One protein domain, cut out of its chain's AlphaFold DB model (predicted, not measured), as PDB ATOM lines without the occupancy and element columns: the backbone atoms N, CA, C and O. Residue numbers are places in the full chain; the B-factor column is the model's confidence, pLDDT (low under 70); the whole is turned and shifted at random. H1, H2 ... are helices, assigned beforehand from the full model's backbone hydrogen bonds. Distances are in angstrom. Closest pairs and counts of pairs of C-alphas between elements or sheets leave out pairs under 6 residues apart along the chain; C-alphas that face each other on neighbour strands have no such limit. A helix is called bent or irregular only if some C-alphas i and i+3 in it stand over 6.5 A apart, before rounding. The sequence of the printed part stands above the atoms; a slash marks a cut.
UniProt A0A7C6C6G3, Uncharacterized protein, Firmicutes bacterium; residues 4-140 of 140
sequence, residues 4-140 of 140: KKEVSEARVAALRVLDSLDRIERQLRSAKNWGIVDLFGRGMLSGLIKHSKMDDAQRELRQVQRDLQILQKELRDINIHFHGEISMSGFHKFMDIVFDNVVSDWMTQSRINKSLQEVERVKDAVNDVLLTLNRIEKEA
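AT A GLANCE: This is residues 4 to 140 of the 140 residues of an uncharacterized protein of Firmicutes bacterium (UniProt A0A7C6C6G3). This is a long rod: a bundle of four helices, up and down, in which a long helical hairpin, H1 and H2, makes the length and a shorter hairpin, H3 and H4, packs along it. At one end of the rod residues 39 to 45, of which 39 and 40 belong to H1 and the others to the link between H1 and H2, stand free and stick out. The printed part has 137 residues with four named helices, H1, H2, H3 and H4 in that order, and no named strand; the class is all helix. The whole is loose, with a radius of gyration of the C-alphas of 17.8 A, and spans 62 by 21 by 21 A.

IN THESE COORDINATES: Find C-alpha 4 at (111.577, 77.352, 145.547); from there H1, the longest helix, residues 4 to 40, runs 55.1 A to C-alpha 40 at (122.823, 40.234, 184.720). Next look at residues 47 to 81, where H2 runs 52.3 A. H4, residues 112 to 139, is 40.9 A long and ends with C-alpha 139 at (102.481, 72.371, 142.204). H3, residues 89 to 105, is 23.5 A long; it has a kink of 32 degrees near residue 99 and is irregular, with C-alphas 100 and 103 standing 7.6 A apart.

HOW THE PARTS SIT: Start from the bundle, in which each helix runs against the one before it in the chain. H1 and H2, a hairpin, touch at a shallow tilt of 20 degrees, opposite ways; their closest C-alphas, those of Ala 13 and Leu 71, are 5.1 A apart. On H4, look at Ile 112: its C-alpha is 6.1 A from that of Leu 28, the closest pair where H1 and H4 touch, at a shallow tilt of 18 degrees, opposite ways. H3 and H4, also a hairpin, touch at a shallow tilt of 22 degrees, with the C-alphas of Phe 94 and Ala 125 the closest at 5.3 A. H2 touches H3 with residues 65 to 75 alone, the closest C-alphas being those of Gln 65 and Val 103 at 7.0 A; these two are a hairpin as well. H2 and H4 are near each other, with 8 pairs of C-alphas within 10 A, while H1 and H3 are apart. Read along the backbones: every O i to N i+4 pair is within hydrogen-bond range in H4, against 31 of 33 in H1, 29 of 31 in H2 and 9 of 13 in H3.

THE WHOLE: Look for the two C-alphas farthest apart, those of Arg 42 and His 83, at 62.9 A. The first and last printed C-alphas, those of Lys 4 and Ala 140, are 7.8 A apart. The printed part has no cut, and the links H1 to H2, H2 to H3 and H3 to H4 are short. The mean pLDDT of the printed part is 74.2; you will find values under 70 at residues 32 to 58, 83 to 90, 99, 101 to 111 and 140.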
ATOM      1  N   LYS A   4     110.731  78.520 145.853       87.12
ATOM      2  CA  LYS A   4     111.577  77.352 145.547       87.12
ATOM      3  C   LYS A   4     112.769  77.254 146.491       87.12
ATOM      4  O   LYS A   4     113.144  76.161 146.917       87.12
ATOM      5  N   LYS A   5     113.343  78.404 146.846       89.62
ATOM      6  CA  LYS A   5     114.422  78.484 147.828       89.62
ATOM      7  C   LYS A   5     113.922  78.056 149.210       89.62
ATOM      8  O   LYS A   5     114.566  77.221 149.834       89.62
ATOM      9  N   GLU A   6     112.773  78.560 149.643       87.56
ATOM     10  CA  GLU A   6     112.206  78.257 150.965       87.56
ATOM     11  C   GLU A   6     111.838  76.769 151.108       87.56
ATOM     12  O   GLU A   6     112.187  76.140 152.104       87.56
ATOM     13  N   VAL A   7     111.246  76.155 150.076       89.56
ATOM     14  CA  VAL A   7     110.979  74.701 150.035       89.56
ATOM     15  C   VAL A   7     112.274  73.889 150.128       89.56
ATOM     16  O   VAL A   7     112.337  72.897 150.862       89.56
ATOM     17  N   SER A   8     113.333  74.314 149.432       91.50
ATOM     18  CA  SER A   8     114.645  73.666 149.520       91.50
ATOM     19  C   SER A   8     115.262  73.806 150.916       91.50
ATOM     20  O   SER A   8     115.806  72.834 151.442       91.50
ATOM     21  N   GLU A   9     115.194  74.990 151.529       90.56
ATOM     22  CA  GLU A   9     115.711  75.253 152.878       90.56
ATOM     23  C   GLU A   9     114.951  74.432 153.931       90.56
ATOM     24  O   GLU A   9     115.579  73.759 154.756       90.56
ATOM     25  N   ALA A  10     113.620  74.365 153.832       89.81
ATOM     26  CA  ALA A  10     112.783  73.526 154.685       89.81
ATOM     27  C   ALA A  10     113.092  72.031 154.519       89.81
ATOM     28  O   ALA A  10     113.208  71.314 155.514       89.81
ATOM     29  N   ARG A  11     113.301  71.541 153.288       92.19
ATOM     30  CA  ARG A  11     113.687  70.138 153.058       92.19
ATOM     31  C   ARG A  11     115.044  69.827 153.689       92.19
ATOM     32  O   ARG A  11     115.192  68.795 154.341       92.19
ATOM     33  N   VAL A  12     116.034  70.704 153.518       93.50
ATOM     34  CA  VAL A  12     117.359  70.529 154.134       93.50
ATOM     35  C   VAL A  12     117.246  70.509 155.659       93.50
ATOM     36  O   VAL A  12     117.862  69.656 156.300       93.50
ATOM     37  N   ALA A  13     116.443  71.397 156.247       90.62
ATOM     38  CA  ALA A  13     116.186  71.402 157.684       90.62
ATOM     39  C   ALA A  13     115.506  70.099 158.150       90.62
ATOM     40  O   ALA A  13     115.963  69.491 159.114       90.62
ATOM     41  N   ALA A  14     114.495  69.611 157.428       90.19
ATOM     42  CA  ALA A  14     113.801  68.358 157.736       90.19
ATOM     43  C   ALA A  14     114.736  67.140 157.699       90.19
ATOM     44  O   ALA A  14     114.736  66.326 158.622       90.19
ATOM     45  N   LEU A  15     115.596  67.040 156.682       93.50
ATOM     46  CA  LEU A  15     116.581  65.957 156.586       93.50
ATOM     47  C   LEU A  15     117.612  66.006 157.724       93.50
ATOM     48  O   LEU A  15     117.983  64.960 158.253       93.50
ATOM     49  N   ARG A  16     118.043  67.206 158.140       91.44
ATOM     50  CA  ARG A  16     118.922  67.372 159.311       91.44
ATOM     51  C   ARG A  16     118.245  66.922 160.601       91.44
ATOM     52  O   ARG A  16     118.878  66.238 161.400       91.44
ATOM     53  N   VAL A  17     116.968  67.264 160.783       88.19
ATOM     54  CA  VAL A  17     116.179  66.799 161.930       88.19
ATOM     55  C   VAL A  17     116.134  65.268 161.961       88.19
ATOM     56  O   VAL A  17     116.444  64.692 163.001       88.19
ATOM     57  N   LEU A  18     115.823  64.601 160.842       92.19
ATOM     58  CA  LEU A  18     115.780  63.131 160.772       92.19
ATOM     59  C   LEU A  18     117.126  62.485 161.124       92.19
ATOM     60  O   LEU A  18     117.179  61.583 161.955       92.19
ATOM     61  N   ASP A  19     118.220  62.986 160.556       91.62
ATOM     62  CA  ASP A  19     119.571  62.484 160.828       91.62
ATOM     63  C   ASP A  19     119.975  62.661 162.309       91.62
ATOM     64  O   ASP A  19     120.561  61.766 162.931       91.62
ATOM     65  N   SER A  20     119.602  63.789 162.920       85.81
ATOM     66  CA  SER A  20     119.796  64.025 164.354       85.81
ATOM     67  C   SER A  20     118.918  63.109 165.224       85.81
ATOM     68  O   SER A  20     119.403  62.556 166.213       85.81
ATOM     69  N   LEU A  21     117.660  62.867 164.846       86.88
ATOM     70  CA  LEU A  21     116.766  61.931 165.541       86.88
ATOM     71  C   LEU A  21     117.282  60.488 165.473       86.88
ATOM     72  O   LEU A  21     117.285  59.796 166.491       86.88
ATOM     73  N   ASP A  22     117.811  60.057 164.328       89.94
ATOM     74  CA  ASP A  22     118.419  58.734 164.159       89.94
ATOM     75  C   ASP A  22     119.667  58.550 165.041       89.94
ATOM     76  O   ASP A  22     119.901  57.470 165.598       89.94
ATOM     77  N   ARG A  23     120.486  59.602 165.207       85.50
ATOM     78  CA  ARG A  23     121.608  59.593 166.166       85.50
ATOM     79  C   ARG A  23     121.119  59.395 167.598       85.50
ATOM     80  O   ARG A  23     121.656  58.535 168.302       85.50
ATOM     81  N   ILE A  24     120.101  60.149 168.011       79.25
ATOM     82  CA  ILE A  24     119.510  60.048 169.351       79.25
ATOM     83  C   ILE A  24     118.920  58.657 169.573       79.25
ATOM     84  O   ILE A  24     119.176  58.043 170.607       79.25
ATOM     85  N   GLU A  25     118.191  58.114 168.599       85.69
ATOM     86  CA  GLU A  25     117.599  56.781 168.691       85.69
ATOM     87  C   GLU A  25     118.667  55.709 168.960       85.69
ATOM     88  O   GLU A  25     118.526  54.891 169.877       85.69
ATOM     89  N   ARG A  26     119.787  55.747 168.222       85.00
ATOM     90  CA  ARG A  26     120.923  54.832 168.429       85.00
ATOM     91  C   ARG A  26     121.533  54.973 169.825       85.00
ATOM     92  O   ARG A  26     121.827  53.962 170.468       85.00
ATOM     93  N   GLN A  27     121.706  56.201 170.313       77.25
ATOM     94  CA  GLN A  27     122.241  56.459 171.653       77.25
ATOM     95  C   GLN A  27     121.297  55.968 172.755       77.25
ATOM     96  O   GLN A  27     121.740  55.281 173.676       77.25
ATOM     97  N   LEU A  28     119.996  56.243 172.637       77.19
ATOM     98  CA  LEU A  28     118.970  55.787 173.576       77.19
ATOM     99  C   LEU A  28     118.878  54.256 173.613       77.19
ATOM    100  O   LEU A  28     118.825  53.671 174.698       77.19
ATOM    101  N   ARG A  29     118.918  53.583 172.455       80.25
ATOM    102  CA  ARG A  29     118.950  52.109 172.374       80.25
ATOM    103  C   ARG A  29     120.208  51.529 173.017       80.25
ATOM    104  O   ARG A  29     120.117  50.551 173.756       80.25
ATOM    105  N   SER A  30     121.365  52.154 172.795       75.50
ATOM    106  CA  SER A  30     122.616  51.771 173.456       75.50
ATOM    107  C   SER A  30     122.505  51.920 174.978       75.50
ATOM    108  O   SER A  30     122.746  50.960 175.708       75.50
ATOM    109  N   ALA A  31     122.037  53.072 175.469       72.06
ATOM    110  CA  ALA A  31     121.843  53.332 176.896       72.06
ATOM    111  C   ALA A  31     120.851  52.353 177.554       72.06
ATOM    112  O   ALA A  31     121.094  51.886 178.668       72.06
ATOM    113  N   LYS A  32     119.768  51.982 176.852       69.62
ATOM    114  CA  LYS A  32     118.817  50.949 177.295       69.62
ATOM    115  C   LYS A  32     119.499  49.593 177.480       69.62
ATOM    116  O   LYS A  32     119.286  48.943 178.500       69.62
ATOM    117  N   ASN A  33     120.323  49.184 176.516       64.31
ATOM    118  CA  ASN A  33     121.012  47.894 176.547       64.31
ATOM    119  C   ASN A  33     122.086  47.844 177.646       64.31
ATOM    120  O   ASN A  33     122.183  46.840 178.347       64.31
ATOM    121  N   TRP A  34     122.818  48.939 177.882       60.16
ATOM    122  CA  TRP A  34     123.758  49.051 179.008       60.16
ATOM    123  C   TRP A  34     123.075  48.899 180.377       60.16
ATOM    124  O   TRP A  34     123.649  48.302 181.283       60.16
ATOM    125  N   GLY A  35     121.829  49.363 180.525       55.12
ATOM    126  CA  GLY A  35     121.043  49.163 181.748       55.12
ATOM    127  C   GLY A  35     120.673  47.701 182.043       55.12
ATOM    128  O   GLY A  35     120.450  47.362 183.201       55.12
ATOM    129  N   ILE A  36     120.630  46.835 181.024       52.00
ATOM    130  CA  ILE A  36     120.342  45.395 181.167       52.00
ATOM    131  C   ILE A  36     121.618  44.617 181.520       52.00
ATOM    132  O   ILE A  36     121.565  43.678 182.315       52.00
ATOM    133  N   VAL A  37     122.771  45.039 180.987       51.09
ATOM    134  CA  VAL A  37     124.085  44.449 181.305       51.09
ATOM    135  C   VAL A  37     124.403  44.569 182.808       51.09
ATOM    136  O   VAL A  37     124.913  43.614 183.391       51.09
ATOM    137  N   ASP A  38     123.991  45.667 183.458       52.06
ATOM    138  CA  ASP A  38     124.106  45.882 184.916       52.06
ATOM    139  C   ASP A  38     123.276  44.897 185.772       52.06
ATOM    140  O   ASP A  38     123.638  44.619 186.914       52.06
ATOM    141  N   LEU A  39     122.151  44.380 185.260       49.62
ATOM    142  CA  LEU A  39     121.243  43.504 186.019       49.62
ATOM    143  C   LEU A  39     121.645  42.024 185.957       49.62
ATOM    144  O   LEU A  39     121.295  41.260 186.854       49.62
ATOM    145  N   PHE A  40     122.388  41.622 184.922       48.91
ATOM    146  CA  PHE A  40     122.823  40.234 184.720       48.91
ATOM    147  C   PHE A  40     124.298  39.981 185.077       48.91
ATOM    148  O   PHE A  40     124.678  38.833 185.310       48.91
ATOM    149  N   GLY A  41     125.131  41.022 185.165       46.88
ATOM    150  CA  GLY A  41     126.549  40.918 185.510       46.88
ATOM    151  C   GLY A  41     126.869  41.679 186.792       46.88
ATOM    152  O   GLY A  41     126.935  42.899 186.775       46.88
ATOM    153  N   ARG A  42     127.055  40.942 187.894       46.09
ATOM    154  CA  ARG A  42     127.575  41.364 189.215       46.09
ATOM    155  C   ARG A  42     128.158  42.791 189.255       46.09
ATOM    156  O   ARG A  42     129.185  43.069 188.642       46.09
ATOM    157  N   GLY A  43     127.490  43.658 190.018       55.84
ATOM    158  CA  GLY A  43     127.734  45.096 190.078       55.84
ATOM    159  C   GLY A  43     129.159  45.527 190.427       55.84
ATOM    160  O   GLY A  43     129.859  44.835 191.156       55.84
ATOM    161  N   MET A  44     129.537  46.700 189.900       46.50
ATOM    162  CA  MET A  44     130.304  47.776 190.568       46.50
ATOM    163  C   MET A  44     130.910  48.827 189.606       46.50
ATOM    164  O   MET A  44     131.592  49.728 190.079       46.50
ATOM    165  N   LEU A  45     130.656  48.799 188.287       47.19
ATOM    166  CA  LEU A  45     131.332  49.727 187.350       47.19
ATOM    167  C   LEU A  45     130.469  50.826 186.693       47.19
ATOM    168  O   LEU A  45     131.001  51.618 185.917       47.19
ATOM    169  N   SER A  46     129.168  50.949 186.974       47.09
ATOM    170  CA  SER A  46     128.286  51.711 186.067       47.09
ATOM    171  C   SER A  46     127.982  53.171 186.417       47.09
ATOM    172  O   SER A  46     127.366  53.859 185.606       47.09
ATOM    173  N   GLY A  47     128.439  53.695 187.560       47.06
ATOM    174  CA  GLY A  47     128.099  55.059 187.999       47.06
ATOM    175  C   GLY A  47     128.660  56.182 187.108       47.06
ATOM    176  O   GLY A  47     127.942  57.122 186.777       47.06
ATOM    177  N   LEU A  48     129.922  56.070 186.677       45.47
ATOM    178  CA  LEU A  48     130.625  57.130 185.931       45.47
ATOM    179  C   LEU A  48     130.375  57.082 184.414       45.47
ATOM    180  O   LEU A  48     130.311  58.123 183.765       45.47
ATOM    181  N   ILE A  49     130.174  55.888 183.848       48.50
ATOM    182  CA  ILE A  49     129.877  55.711 182.414       48.50
ATOM    183  C   ILE A  49     128.421  56.103 182.099       48.50
ATOM    184  O   ILE A  49     128.137  56.603 181.010       48.50
ATOM    185  N   LYS A  50     127.489  55.946 183.055       53.88
ATOM    186  CA  LYS A  50     126.092  56.394 182.893       53.88
ATOM    187  C   LYS A  50     125.972  57.907 182.740       53.88
ATOM    188  O   LYS A  50     125.136  58.356 181.961       53.88
ATOM    189  N   HIS A  51     126.778  58.676 183.472       55.47
ATOM    190  CA  HIS A  51     126.668  60.135 183.465       55.47
ATOM    191  C   HIS A  51     127.109  60.716 182.117       55.47
ATOM    192  O   HIS A  51     126.338  61.428 181.483       55.47
ATOM    193  N   SER A  52     128.269  60.291 181.600       61.09
ATOM    194  CA  SER A  52     128.781  60.795 180.318       61.09
ATOM    195  C   SER A  52     127.869  60.466 179.134       61.09
ATOM    196  O   SER A  52     127.655  61.313 178.272       61.09
ATOM    197  N   LYS A  53     127.253  59.277 179.108       62.34
ATOM    198  CA  LYS A  53     126.298  58.898 178.051       62.34
ATOM    199  C   LYS A  53     124.980  59.663 178.124       62.34
ATOM    200  O   LYS A  53     124.386  59.938 177.083       62.34
ATOM    201  N   MET A  54     124.529  60.013 179.327       62.94
ATOM    202  CA  MET A  54     123.353  60.863 179.499       62.94
ATOM    203  C   MET A  54     123.656  62.306 179.072       62.94
ATOM    204  O   MET A  54     122.844  62.920 178.384       62.94
ATOM    205  N   ASP A  55     124.846  62.814 179.393       67.31
ATOM    206  CA  ASP A  55     125.298  64.145 178.974       67.31
ATOM    207  C   ASP A  55     125.468  64.243 177.449       67.31
ATOM    208  O   ASP A  55     125.150  65.279 176.856       67.31
ATOM    209  N   ASP A  56     125.958  63.176 176.804       69.62
ATOM    210  CA  ASP A  56     126.022  63.043 175.343       69.62
ATOM    211  C   ASP A  56     124.612  63.135 174.738       69.62
ATOM    212  O   ASP A  56     124.366  63.977 173.872       69.62
ATOM    213  N   ALA A  57     123.666  62.338 175.247       68.44
ATOM    214  CA  ALA A  57     122.280  62.349 174.780       68.44
ATOM    215  C   ALA A  57     121.628  63.729 174.966       68.44
ATOM    216  O   ALA A  57     120.963  64.227 174.063       68.44
ATOM    217  N   GLN A  58     121.867  64.403 176.095       69.75
ATOM    218  CA  GLN A  58     121.385  65.770 176.324       69.75
ATOM    219  C   GLN A  58     121.962  66.790 175.334       69.75
ATOM    220  O   GLN A  58     121.265  67.735 174.955       69.75
ATOM    221  N   ARG A  59     123.227  66.643 174.918       75.44
ATOM    222  CA  ARG A  59     123.821  67.517 173.894       75.44
ATOM    223  C   ARG A  59     123.164  67.319 172.533       75.44
ATOM    224  O   ARG A  59     122.830  68.316 171.896       75.44
ATOM    225  N   GLU A  60     122.933  66.073 172.132       73.75
ATOM    226  CA  GLU A  60     122.237  65.750 170.880       73.75
ATOM    227  C   GLU A  60     120.777  66.228 170.903       73.75
ATOM    228  O   GLU A  60     120.303  66.830 169.942       73.75
ATOM    229  N   LEU A  61     120.083  66.078 172.036       73.56
ATOM    230  CA  LEU A  61     118.720  66.590 172.222       73.56
ATOM    231  C   LEU A  61     118.643  68.108 172.010       73.56
ATOM    232  O   LEU A  61     117.735  68.597 171.338       73.56
ATOM    233  N   ARG A  62     119.626  68.863 172.518       77.38
ATOM    234  CA  ARG A  62     119.719  70.311 172.266       77.38
ATOM    235  C   ARG A  62     119.969  70.638 170.795       77.38
ATOM    236  O   ARG A  62     119.534  71.692 170.337       77.38
ATOM    237  N   GLN A  63     120.681  69.785 170.060       80.62
ATOM    238  CA  GLN A  63     120.859  69.962 168.619       80.62
ATOM    239  C   GLN A  63     119.537  69.740 167.878       80.62
ATOM    240  O   GLN A  63     119.149  70.598 167.093       80.62
ATOM    241  N   VAL A  64     118.797  68.677 168.208       77.94
ATOM    242  CA  VAL A  64     117.463  68.432 167.637       77.94
ATOM    243  C   VAL A  64     116.515  69.596 167.903       77.94
ATOM    244  O   VAL A  64     115.836  70.038 166.985       77.94
ATOM    245  N   GLN A  65     116.506  70.153 169.116       79.31
ATOM    246  CA  GLN A  65     115.695  71.338 169.424       79.31
ATOM    247  C   GLN A  65     116.013  72.518 168.494       79.31
ATOM    248  O   GLN A  65     115.094  73.160 167.989       79.31
ATOM    249  N   ARG A  66     117.299  72.788 168.229       82.44
ATOM    250  CA  ARG A  66     117.707  73.846 167.291       82.44
ATOM    251  C   ARG A  66     117.270  73.541 165.862       82.44
ATOM    252  O   ARG A  66     116.742  74.423 165.193       82.44
ATOM    253  N   ASP A  67     117.464  72.310 165.403       84.19
ATOM    254  CA  ASP A  67     117.102  71.909 164.041       84.19
ATOM    255  C   ASP A  67     115.578  71.979 163.825       84.19
ATOM    256  O   ASP A  67     115.122  72.456 162.786       84.19
ATOM    257  N   LEU A  68     114.786  71.599 164.835       83.38
ATOM    258  CA  LEU A  68     113.324  71.718 164.830       83.38
ATOM    259  C   LEU A  68     112.860  73.181 164.789       83.38
ATOM    260  O   LEU A  68     111.916  73.493 164.067       83.38
ATOM    261  N   GLN A  69     113.529  74.084 165.511       83.06
ATOM    262  CA  GLN A  69     113.244  75.526 165.455       83.06
ATOM    263  C   GLN A  69     113.540  76.119 164.074       83.06
ATOM    264  O   GLN A  69     112.780  76.953 163.581       83.06
ATOM    265  N   ILE A  70     114.631  75.686 163.436       86.94
ATOM    266  CA  ILE A  70     114.957  76.101 162.067       86.94
ATOM    267  C   ILE A  70     113.885  75.583 161.108       86.94
ATOM    268  O   ILE A  70     113.314  76.374 160.365       86.94
ATOM    269  N   LEU A  71     113.548  74.291 161.170       86.62
ATOM    270  CA  LEU A  71     112.505  73.707 160.326       86.62
ATOM    271  C   LEU A  71     111.166  74.438 160.490       86.62
ATOM    272  O   LEU A  71     110.540  74.801 159.499       86.62
ATOM    273  N   GLN A  72     110.754  74.717 161.728       84.50
ATOM    274  CA  GLN A  72     109.552  75.497 162.013       84.50
ATOM    275  C   GLN A  72     109.574  76.864 161.322       84.50
ATOM    276  O   GLN A  72     108.564  77.279 160.750       84.50
ATOM    277  N   LYS A  73     110.700  77.580 161.413       85.81
ATOM    278  CA  LYS A  73     110.849  78.901 160.804       85.81
ATOM    279  C   LYS A  73     110.656  78.822 159.291       85.81
ATOM    280  O   LYS A  73     109.846  79.575 158.763       85.81
ATOM    281  N   GLU A  74     111.335  77.889 158.628       87.31
ATOM    282  CA  GLU A  74     111.251  77.754 157.169       87.31
ATOM    283  C   GLU A  74     109.842  77.340 156.710       87.31
ATOM    284  O   GLU A  74     109.321  77.880 155.739       87.31
ATOM    285  N   LEU A  75     109.159  76.455 157.448       85.56
ATOM    286  CA  LEU A  75     107.767  76.089 157.143       85.56
ATOM    287  C   LEU A  75     106.795  77.267 157.296       85.56
ATOM    288  O   LEU A  75     105.851  77.397 156.517       85.56
ATOM    289  N   ARG A  76     107.022  78.144 158.279       83.31
ATOM    290  CA  ARG A  76     106.228  79.367 158.445       83.31
ATOM    291  C   ARG A  76     106.459  80.347 157.298       83.31
ATOM    292  O   ARG A  76     105.502  80.974 156.851       83.31
ATOM    293  N   ASP A  77     107.698  80.480 156.838       83.44
ATOM    294  CA  ASP A  77     108.038  81.381 155.737       83.44
ATOM    295  C   ASP A  77     107.365  80.893 154.432       83.44
ATOM    296  O   ASP A  77     106.667  81.678 153.784       83.44
ATOM    297  N   ILE A  78     107.380  79.577 154.160       82.50
ATOM    298  CA  ILE A  78     106.608  78.958 153.062       82.50
ATOM    299  C   ILE A  78     105.115  79.283 153.175       82.50
ATOM    300  O   ILE A  78     104.490  79.641 152.181       82.50
ATOM    301  N   ASN A  79     104.532  79.189 154.374       77.25
ATOM    302  CA  ASN A  79     103.112  79.473 154.593       77.25
ATOM    303  C   ASN A  79     102.730  80.933 154.284       77.25
ATOM    304  O   ASN A  79     101.633  81.206 153.806       77.25
ATOM    305  N   ILE A  80     103.625  81.884 154.559       76.69
ATOM    306  CA  ILE A  80     103.407  83.304 154.248       76.69
ATOM    307  C   ILE A  80     103.480  83.538 152.733       76.69
ATOM    308  O   ILE A  80     102.718  84.338 152.186       76.69
ATOM    309  N   HIS A  81     104.396  82.852 152.046       72.38
ATOM    310  CA  HIS A  81     104.616  83.022 150.612       72.38
ATOM    311  C   HIS A  81     103.635  82.225 149.741       72.38
ATOM    312  O   HIS A  81     103.283  82.677 148.651       72.38
ATOM    313  N   PHE A  82     103.135  81.091 150.229       71.12
ATOM    314  CA  PHE A  82     102.232  80.195 149.516       71.12
ATOM    315  C   PHE A  82     100.831  80.202 150.152       71.12
ATOM    316  O   PHE A  82     100.514  79.378 151.002       71.12
ATOM    317  N   HIS A  83      99.963  81.121 149.714       62.53
ATOM    318  CA  HIS A  83      98.570  81.278 150.187       62.53
ATOM    319  C   HIS A  83      97.596  80.169 149.714       62.53
ATOM    320  O   HIS A  83      96.380  80.337 149.797       62.53
ATOM    321  N   GLY A  84      98.092  79.061 149.155       56.09
ATOM    322  CA  GLY A  84      97.238  77.978 148.658       56.09
ATOM    323  C   GLY A  84      96.656  77.133 149.794       56.09
ATOM    324  O   GLY A  84      97.304  76.952 150.819       56.09
ATOM    325  N   GLU A  85      95.469  76.550 149.582       50.31
ATOM    326  CA  GLU A  85      94.790  75.557 150.447       50.31
ATOM    327  C   GLU A  85      95.582  74.240 150.635       50.31
ATOM    328  O   GLU A  85      95.016  73.167 150.862       50.31
ATOM    329  N   ILE A  86      96.910  74.272 150.519       51.59
ATOM    330  CA  ILE A  86      97.750  73.120 150.798       51.59
ATOM    331  C   ILE A  86      97.650  72.864 152.288       51.59
ATOM    332  O   ILE A  86      98.023  73.690 153.116       51.59
ATOM    333  N   SER A  87      97.081  71.704 152.597       53.12
ATOM    334  CA  SER A  87      96.765  71.221 153.928       53.12
ATOM    335  C   SER A  87      97.866  71.558 154.938       53.12
ATOM    336  O   SER A  87      98.807  70.783 155.125       53.12
ATOM    337  N   MET A  88      97.685  72.666 155.671       57.19
ATOM    338  CA  MET A  88      98.484  73.043 156.846       57.19
ATOM    339  C   MET A  88      98.465  71.963 157.939       57.19
ATOM    340  O   MET A  88      99.152  72.089 158.946       57.19
ATOM    341  N   SER A  89      97.696  70.889 157.746       65.31
ATOM    342  CA  SER A  89      97.631  69.720 158.612       65.31
ATOM    343  C   SER A  89      99.014  69.168 158.966       65.31
ATOM    344  O   SER A  89      99.249  68.912 160.140       65.31
ATOM    345  N   GLY A  90      99.951  69.056 158.014       69.94
ATOM    346  CA  GLY A  90     101.306  68.563 158.303       69.94
ATOM    347  C   GLY A  90     102.107  69.505 159.209       69.94
ATOM    348  O   GLY A  90     102.706  69.066 160.189       69.94
ATOM    349  N   PHE A  91     102.063  70.811 158.927       73.06
ATOM    350  CA  PHE A  91     102.746  71.835 159.722       73.06
ATOM    351  C   PHE A  91     102.144  71.986 161.126       73.06
ATOM    352  O   PHE A  91     102.883  71.990 162.107       73.06
ATOM    353  N   HIS A  92     100.816  72.061 161.240       76.00
ATOM    354  CA  HIS A  92     100.129  72.177 162.528       76.00
ATOM    355  C   HIS A  92     100.356  70.933 163.392       76.00
ATOM    356  O   HIS A  92     100.756  71.060 164.542       76.00
ATOM    357  N   LYS A  93     100.239  69.732 162.810       75.12
ATOM    358  CA  LYS A  93     100.527  68.468 163.502       75.12
ATOM    359  C   LYS A  93     101.979  68.395 163.978       75.12
ATOM    360  O   LYS A  93     102.233  67.941 165.090       75.12
ATOM    361  N   PHE A  94     102.934  68.851 163.165       77.12
ATOM    362  CA  PHE A  94     104.340  68.944 163.567       77.12
ATOM    363  C   PHE A  94     104.529  69.895 164.755       77.12
ATOM    364  O   PHE A  94     105.184  69.531 165.732       77.12
ATOM    365  N   MET A  95     103.930  71.086 164.680       78.12
ATOM    366  CA  MET A  95     103.958  72.086 165.744       78.12
ATOM    367  C   MET A  95     103.411  71.527 167.059       78.12
ATOM    368  O   MET A  95     104.098  71.588 168.074       78.12
ATOM    369  N   ASP A  96     102.236  70.910 167.029       78.19
ATOM    370  CA  ASP A  96     101.602  70.354 168.225       78.19
ATOM    371  C   ASP A  96     102.475  69.248 168.850       78.19
ATOM    372  O   ASP A  96     102.720  69.234 170.054       78.19
ATOM    373  N   ILE A  97     103.045  68.349 168.035       71.38
ATOM    374  CA  ILE A  97     103.902  67.255 168.523       71.38
ATOM    375  C   ILE A  97     105.189  67.788 169.168       71.38
ATOM    376  O   ILE A  97     105.553  67.371 170.273       71.38
ATOM    377  N   VAL A  98     105.893  68.696 168.488       72.19
ATOM    378  CA  VAL A  98     107.187  69.213 168.951       72.19
ATOM    379  C   VAL A  98     107.028  70.067 170.208       72.19
ATOM    380  O   VAL A  98     107.817  69.911 171.145       72.19
ATOM    381  N   PHE A  99     106.023  70.947 170.241       69.75
ATOM    382  CA  PHE A  99     105.853  71.918 171.321       69.75
ATOM    383  C   PHE A  99     105.128  71.360 172.550       69.75
ATOM    384  O   PHE A  99     105.516  71.737 173.657       69.75
ATOM    385  N   ASP A 100     104.175  70.432 172.404       70.19
ATOM    386  CA  ASP A 100     103.432  69.924 173.569       70.19
ATOM    387  C   ASP A 100     104.152  68.776 174.298       70.19
ATOM    388  O   ASP A 100     104.071  68.693 175.523       70.19
ATOM    389  N   ASN A 101     104.876  67.895 173.589       60.28
ATOM    390  CA  ASN A 101     105.267  66.590 174.159       60.28
ATOM    391  C   ASN A 101     106.753  66.222 174.052       60.28
ATOM    392  O   ASN A 101     107.254  65.439 174.851       60.28
ATOM    393  N   VAL A 102     107.494  66.753 173.084       65.19
ATOM    394  CA  VAL A 102     108.832  66.220 172.764       65.19
ATOM    395  C   VAL A 102     109.928  66.918 173.563       65.19
ATOM    396  O   VAL A 102     110.769  66.283 174.201       65.19
ATOM    397  N   VAL A 103     109.921  68.251 173.541       61.19
ATOM    398  CA  VAL A 103     110.995  69.082 174.107       61.19
ATOM    399  C   VAL A 103     111.010  69.011 175.636       61.19
ATOM    400  O   VAL A 103     112.084  68.944 176.232       61.19
ATOM    401  N   SER A 104     109.834  69.010 176.268       61.28
ATOM    402  CA  SER A 104     109.682  69.037 177.727       61.28
ATOM    403  C   SER A 104     109.940  67.668 178.367       61.28
ATOM    404  O   SER A 104     110.671  67.576 179.355       61.28
ATOM    405  N   ASP A 105     109.415  66.586 177.787       61.31
ATOM    406  CA  ASP A 105     109.469  65.256 178.397       61.31
ATOM    407  C   ASP A 105     110.846  64.592 178.310       61.31
ATOM    408  O   ASP A 105     111.235  63.853 179.223       61.31
ATOM    409  N   TRP A 106     111.615  64.881 177.254       61.69
ATOM    410  CA  TRP A 106     112.987  64.388 177.083       61.69
ATOM    411  C   TRP A 106     113.967  64.923 178.121       61.69
ATOM    412  O   TRP A 106     114.972  64.271 178.402       61.69
ATOM    413  N   MET A 107     113.665  66.070 178.732       52.84
ATOM    414  CA  MET A 107     114.482  66.643 179.801       52.84
ATOM    415  C   MET A 107     114.335  65.899 181.139       52.84
ATOM    416  O   MET A 107     115.022  66.233 182.102       52.84
ATOM    417  N   THR A 108     113.493  64.859 181.213       59.19
ATOM    418  CA  THR A 108     113.297  64.071 182.437       59.19
ATOM    419  C   THR A 108     114.167  62.809 182.450       59.19
ATOM    420  O   THR A 108     114.065  61.942 181.584       59.19
ATOM    421  N   GLN A 109     114.987  62.663 183.492       52.75
ATOM    422  CA  GLN A 109     116.129  61.736 183.565       52.75
ATOM    423  C   GLN A 109     115.804  60.220 183.515       52.75
ATOM    424  O   GLN A 109     116.711  59.411 183.337       52.75
ATOM    425  N   SER A 110     114.541  59.798 183.662       57.78
ATOM    426  CA  SER A 110     114.169  58.388 183.897       57.78
ATOM    427  C   SER A 110     113.410  57.680 182.762       57.78
ATOM    428  O   SER A 110     112.814  56.628 182.998       57.78
ATOM    429  N   ARG A 111     113.397  58.200 181.525       67.94
ATOM    430  CA  ARG A 111     112.414  57.743 180.519       67.94
ATOM    431  C   ARG A 111     112.959  57.366 179.134       67.94
ATOM    432  O   ARG A 111     112.330  57.704 178.141       67.94
ATOM    433  N   ILE A 112     114.030  56.570 179.041       72.06
ATOM    434  CA  ILE A 112     114.588  56.109 177.742       72.06
ATOM    435  C   ILE A 112     113.513  55.543 176.789       72.06
ATOM    436  O   ILE A 112     113.498  55.877 175.608       72.06
ATOM    437  N   ASN A 113     112.580  54.718 177.286       76.56
ATOM    438  CA  ASN A 113     111.500  54.167 176.452       76.56
ATOM    439  C   ASN A 113     110.513  55.242 175.964       76.56
ATOM    440  O   ASN A 113     110.073  55.164 174.822       76.56
ATOM    441  N   LYS A 114     110.185  56.240 176.798       78.81
ATOM    442  CA  LYS A 114     109.345  57.375 176.383       78.81
ATOM    443  C   LYS A 114     110.087  58.207 175.343       78.81
ATOM    444  O   LYS A 114     109.520  58.530 174.313       78.81
ATOM    445  N   SER A 115     111.375  58.472 175.565       77.75
ATOM    446  CA  SER A 115     112.201  59.211 174.614       77.75
ATOM    447  C   SER A 115     112.242  58.534 173.246       77.75
ATOM    448  O   SER A 115     112.059  59.214 172.249       77.75
ATOM    449  N   LEU A 116     112.384  57.204 173.188       82.25
ATOM    450  CA  LEU A 116     112.305  56.451 171.929       82.25
ATOM    451  C   LEU A 116     110.939  56.586 171.235       82.25
ATOM    452  O   LEU A 116     110.898  56.731 170.019       82.25
ATOM    453  N   GLN A 117     109.835  56.556 171.988       84.56
ATOM    454  CA  GLN A 117     108.489  56.732 171.425       84.56
ATOM    455  C   GLN A 117     108.286  58.132 170.846       84.56
ATOM    456  O   GLN A 117     107.761  58.271 169.747       84.56
ATOM    457  N   GLU A 118     108.716  59.166 171.562       81.00
ATOM    458  CA  GLU A 118     108.641  60.537 171.057       81.00
ATOM    459  C   GLU A 118     109.585  60.756 169.863       81.00
ATOM    460  O   GLU A 118     109.219  61.476 168.942       81.00
ATOM    461  N   VAL A 119     110.773  60.127 169.831       84.25
ATOM    462  CA  VAL A 119     111.690  60.228 168.675       84.25
ATOM    463  C   VAL A 119     110.984  59.723 167.425       84.25
ATOM    464  O   VAL A 119     111.005  60.400 166.401       84.25
ATOM    465  N   GLU A 120     110.305  58.582 167.530       86.88
ATOM    466  CA  GLU A 120     109.541  58.022 166.418       86.88
ATOM    467  C   GLU A 120     108.380  58.934 166.001       86.88
ATOM    468  O   GLU A 120     108.229  59.227 164.819       86.88
ATOM    469  N   ARG A 121     107.628  59.495 166.959       85.50
ATOM    470  CA  ARG A 121     106.552  60.457 166.653       85.50
ATOM    471  C   ARG A 121     107.049  61.690 165.901       85.50
ATOM    472  O   ARG A 121     106.371  62.164 164.993       85.50
ATOM    473  N   VAL A 122     108.215  62.225 166.273       84.75
ATOM    474  CA  VAL A 122     108.804  63.371 165.567       84.75
ATOM    475  C   VAL A 122     109.279  62.955 164.180       84.75
ATOM    476  O   VAL A 122     109.059  63.707 163.235       84.75
ATOM    477  N   LYS A 123     109.883  61.769 164.021       89.44
ATOM    478  CA  LYS A 123     110.278  61.247 162.701       89.44
ATOM    479  C   LYS A 123     109.068  61.131 161.777       89.44
ATOM    480  O   LYS A 123     109.128  61.626 160.654       89.44
ATOM    481  N   ASP A 124     107.963  60.570 162.261       88.94
ATOM    482  CA  ASP A 124     106.707  60.476 161.508       88.94
ATOM    483  C   ASP A 124     106.186  61.859 161.099       88.94
ATOM    484  O   ASP A 124     105.880  62.090 159.930       88.94
ATOM    485  N   ALA A 125     106.163  62.818 162.029       85.75
ATOM    486  CA  ALA A 125     105.732  64.184 161.738       85.75
ATOM    487  C   ALA A 125     106.631  64.886 160.703       85.75
ATOM    488  O   ALA A 125     106.142  65.591 159.821       85.75
ATOM    489  N   VAL A 126     107.949  64.688 160.774       88.19
ATOM    490  CA  VAL A 126     108.904  65.259 159.811       88.19
ATOM    491  C   VAL A 126     108.769  64.594 158.437       88.19
ATOM    492  O   VAL A 126     108.884  65.272 157.416       88.19
ATOM    493  N   ASN A 127     108.463  63.297 158.386       91.12
ATOM    494  CA  ASN A 127     108.141  62.608 157.135       91.12
ATOM    495  C   ASN A 127     106.849  63.151 156.504       91.12
ATOM    496  O   ASN A 127     106.835  63.414 155.301       91.12
ATOM    497  N   ASP A 128     105.803  63.405 157.296       87.31
ATOM    498  CA  ASP A 128     104.570  64.057 156.823       87.31
ATOM    499  C   ASP A 128     104.862  65.454 156.230       87.31
ATOM    500  O   ASP A 128     104.331  65.832 155.176       87.31
ATOM    501  N   VAL A 129     105.762  66.218 156.864       87.25
ATOM    502  CA  VAL A 129     106.247  67.503 156.338       87.25
ATOM    503  C   VAL A 129     106.972  67.316 155.004       87.25
ATOM    504  O   VAL A 129     106.666  68.027 154.049       87.25
ATOM    505  N   LEU A 130     107.891  66.353 154.890       90.31
ATOM    506  CA  LEU A 130     108.594  66.072 153.631       90.31
ATOM    507  C   LEU A 130     107.628  65.702 152.500       90.31
ATOM    508  O   LEU A 130     107.788  66.183 151.379       90.31
ATOM    509  N   LEU A 131     106.601  64.896 152.784       88.69
ATOM    510  CA  LEU A 131     105.551  64.573 151.813       88.69
ATOM    511  C   LEU A 131     104.803  65.829 151.346       88.69
ATOM    512  O   LEU A 131     104.524  65.969 150.155       88.69
ATOM    513  N   THR A 132     104.534  66.757 152.264       85.00
ATOM    514  CA  THR A 132     103.894  68.042 151.957       85.00
ATOM    515  C   THR A 132     104.799  68.923 151.092       85.00
ATOM    516  O   THR A 132     104.359  69.420 150.059       85.00
ATOM    517  N   LEU A 133     106.082  69.054 151.442       87.38
ATOM    518  CA  LEU A 133     107.063  69.813 150.656       87.38
ATOM    519  C   LEU A 133     107.207  69.256 149.232       87.38
ATOM    520  O   LEU A 133     107.235  70.021 148.273       87.38
ATOM    521  N   ASN A 134     107.219  67.927 149.079       88.69
ATOM    522  CA  ASN A 134     107.260  67.269 147.768       88.69
ATOM    523  C   ASN A 134     106.022  67.564 146.917       88.69
ATOM    524  O   ASN A 134     106.092  67.528 145.691       88.69
ATOM    525  N   ARG A 135     104.871  67.787 147.558       84.56
ATOM    526  CA  ARG A 135     103.639  68.168 146.869       84.56
ATOM    527  C   ARG A 135     103.702  69.620 146.407       84.56
ATOM    528  O   ARG A 135     103.445  69.868 145.236       84.56
ATOM    529  N   ILE A 136     104.128  70.534 147.283       82.31
ATOM    530  CA  ILE A 136     104.321  71.957 146.956       82.31
ATOM    531  C   ILE A 136     105.291  72.107 145.778       82.31
ATOM    532  O   ILE A 136     104.997  72.816 144.827       82.31
ATOM    533  N   GLU A 137     106.412  71.380 145.796       83.12
ATOM    534  CA  GLU A 137     107.415  71.390 144.721       83.12
ATOM    535  C   GLU A 137     106.853  70.941 143.359       83.12
ATOM    536  O   GLU A 137     107.328  71.394 142.324       83.12
ATOM    537  N   LYS A 138     105.842  70.061 143.341       82.19
ATOM    538  CA  LYS A 138     105.175  69.622 142.103       82.19
ATOM    539  C   LYS A 138     104.119  70.606 141.602       82.19
ATOM    540  O   LYS A 138     103.776  70.555 140.425       82.19
ATOM    541  N   GLU A 139     103.559  71.418 142.494       71.62
ATOM    542  CA  GLU A 139     102.481  72.371 142.204       71.62
ATOM    543  C   GLU A 139     103.017  73.791 141.893       71.62
ATOM    544  O   GLU A 139     102.251  74.627 141.415       71.62
ATOM    545  N   ALA A 140     104.315  74.050 142.123       66.56
ATOM    546  CA  ALA A 140     105.018  75.329 141.924       66.56
ATOM    547  C   ALA A 140     105.906  75.378 140.663       66.56
ATOM    548  O   ALA A 140     106.045  76.479 140.081       66.56
TER     549      ALA A 140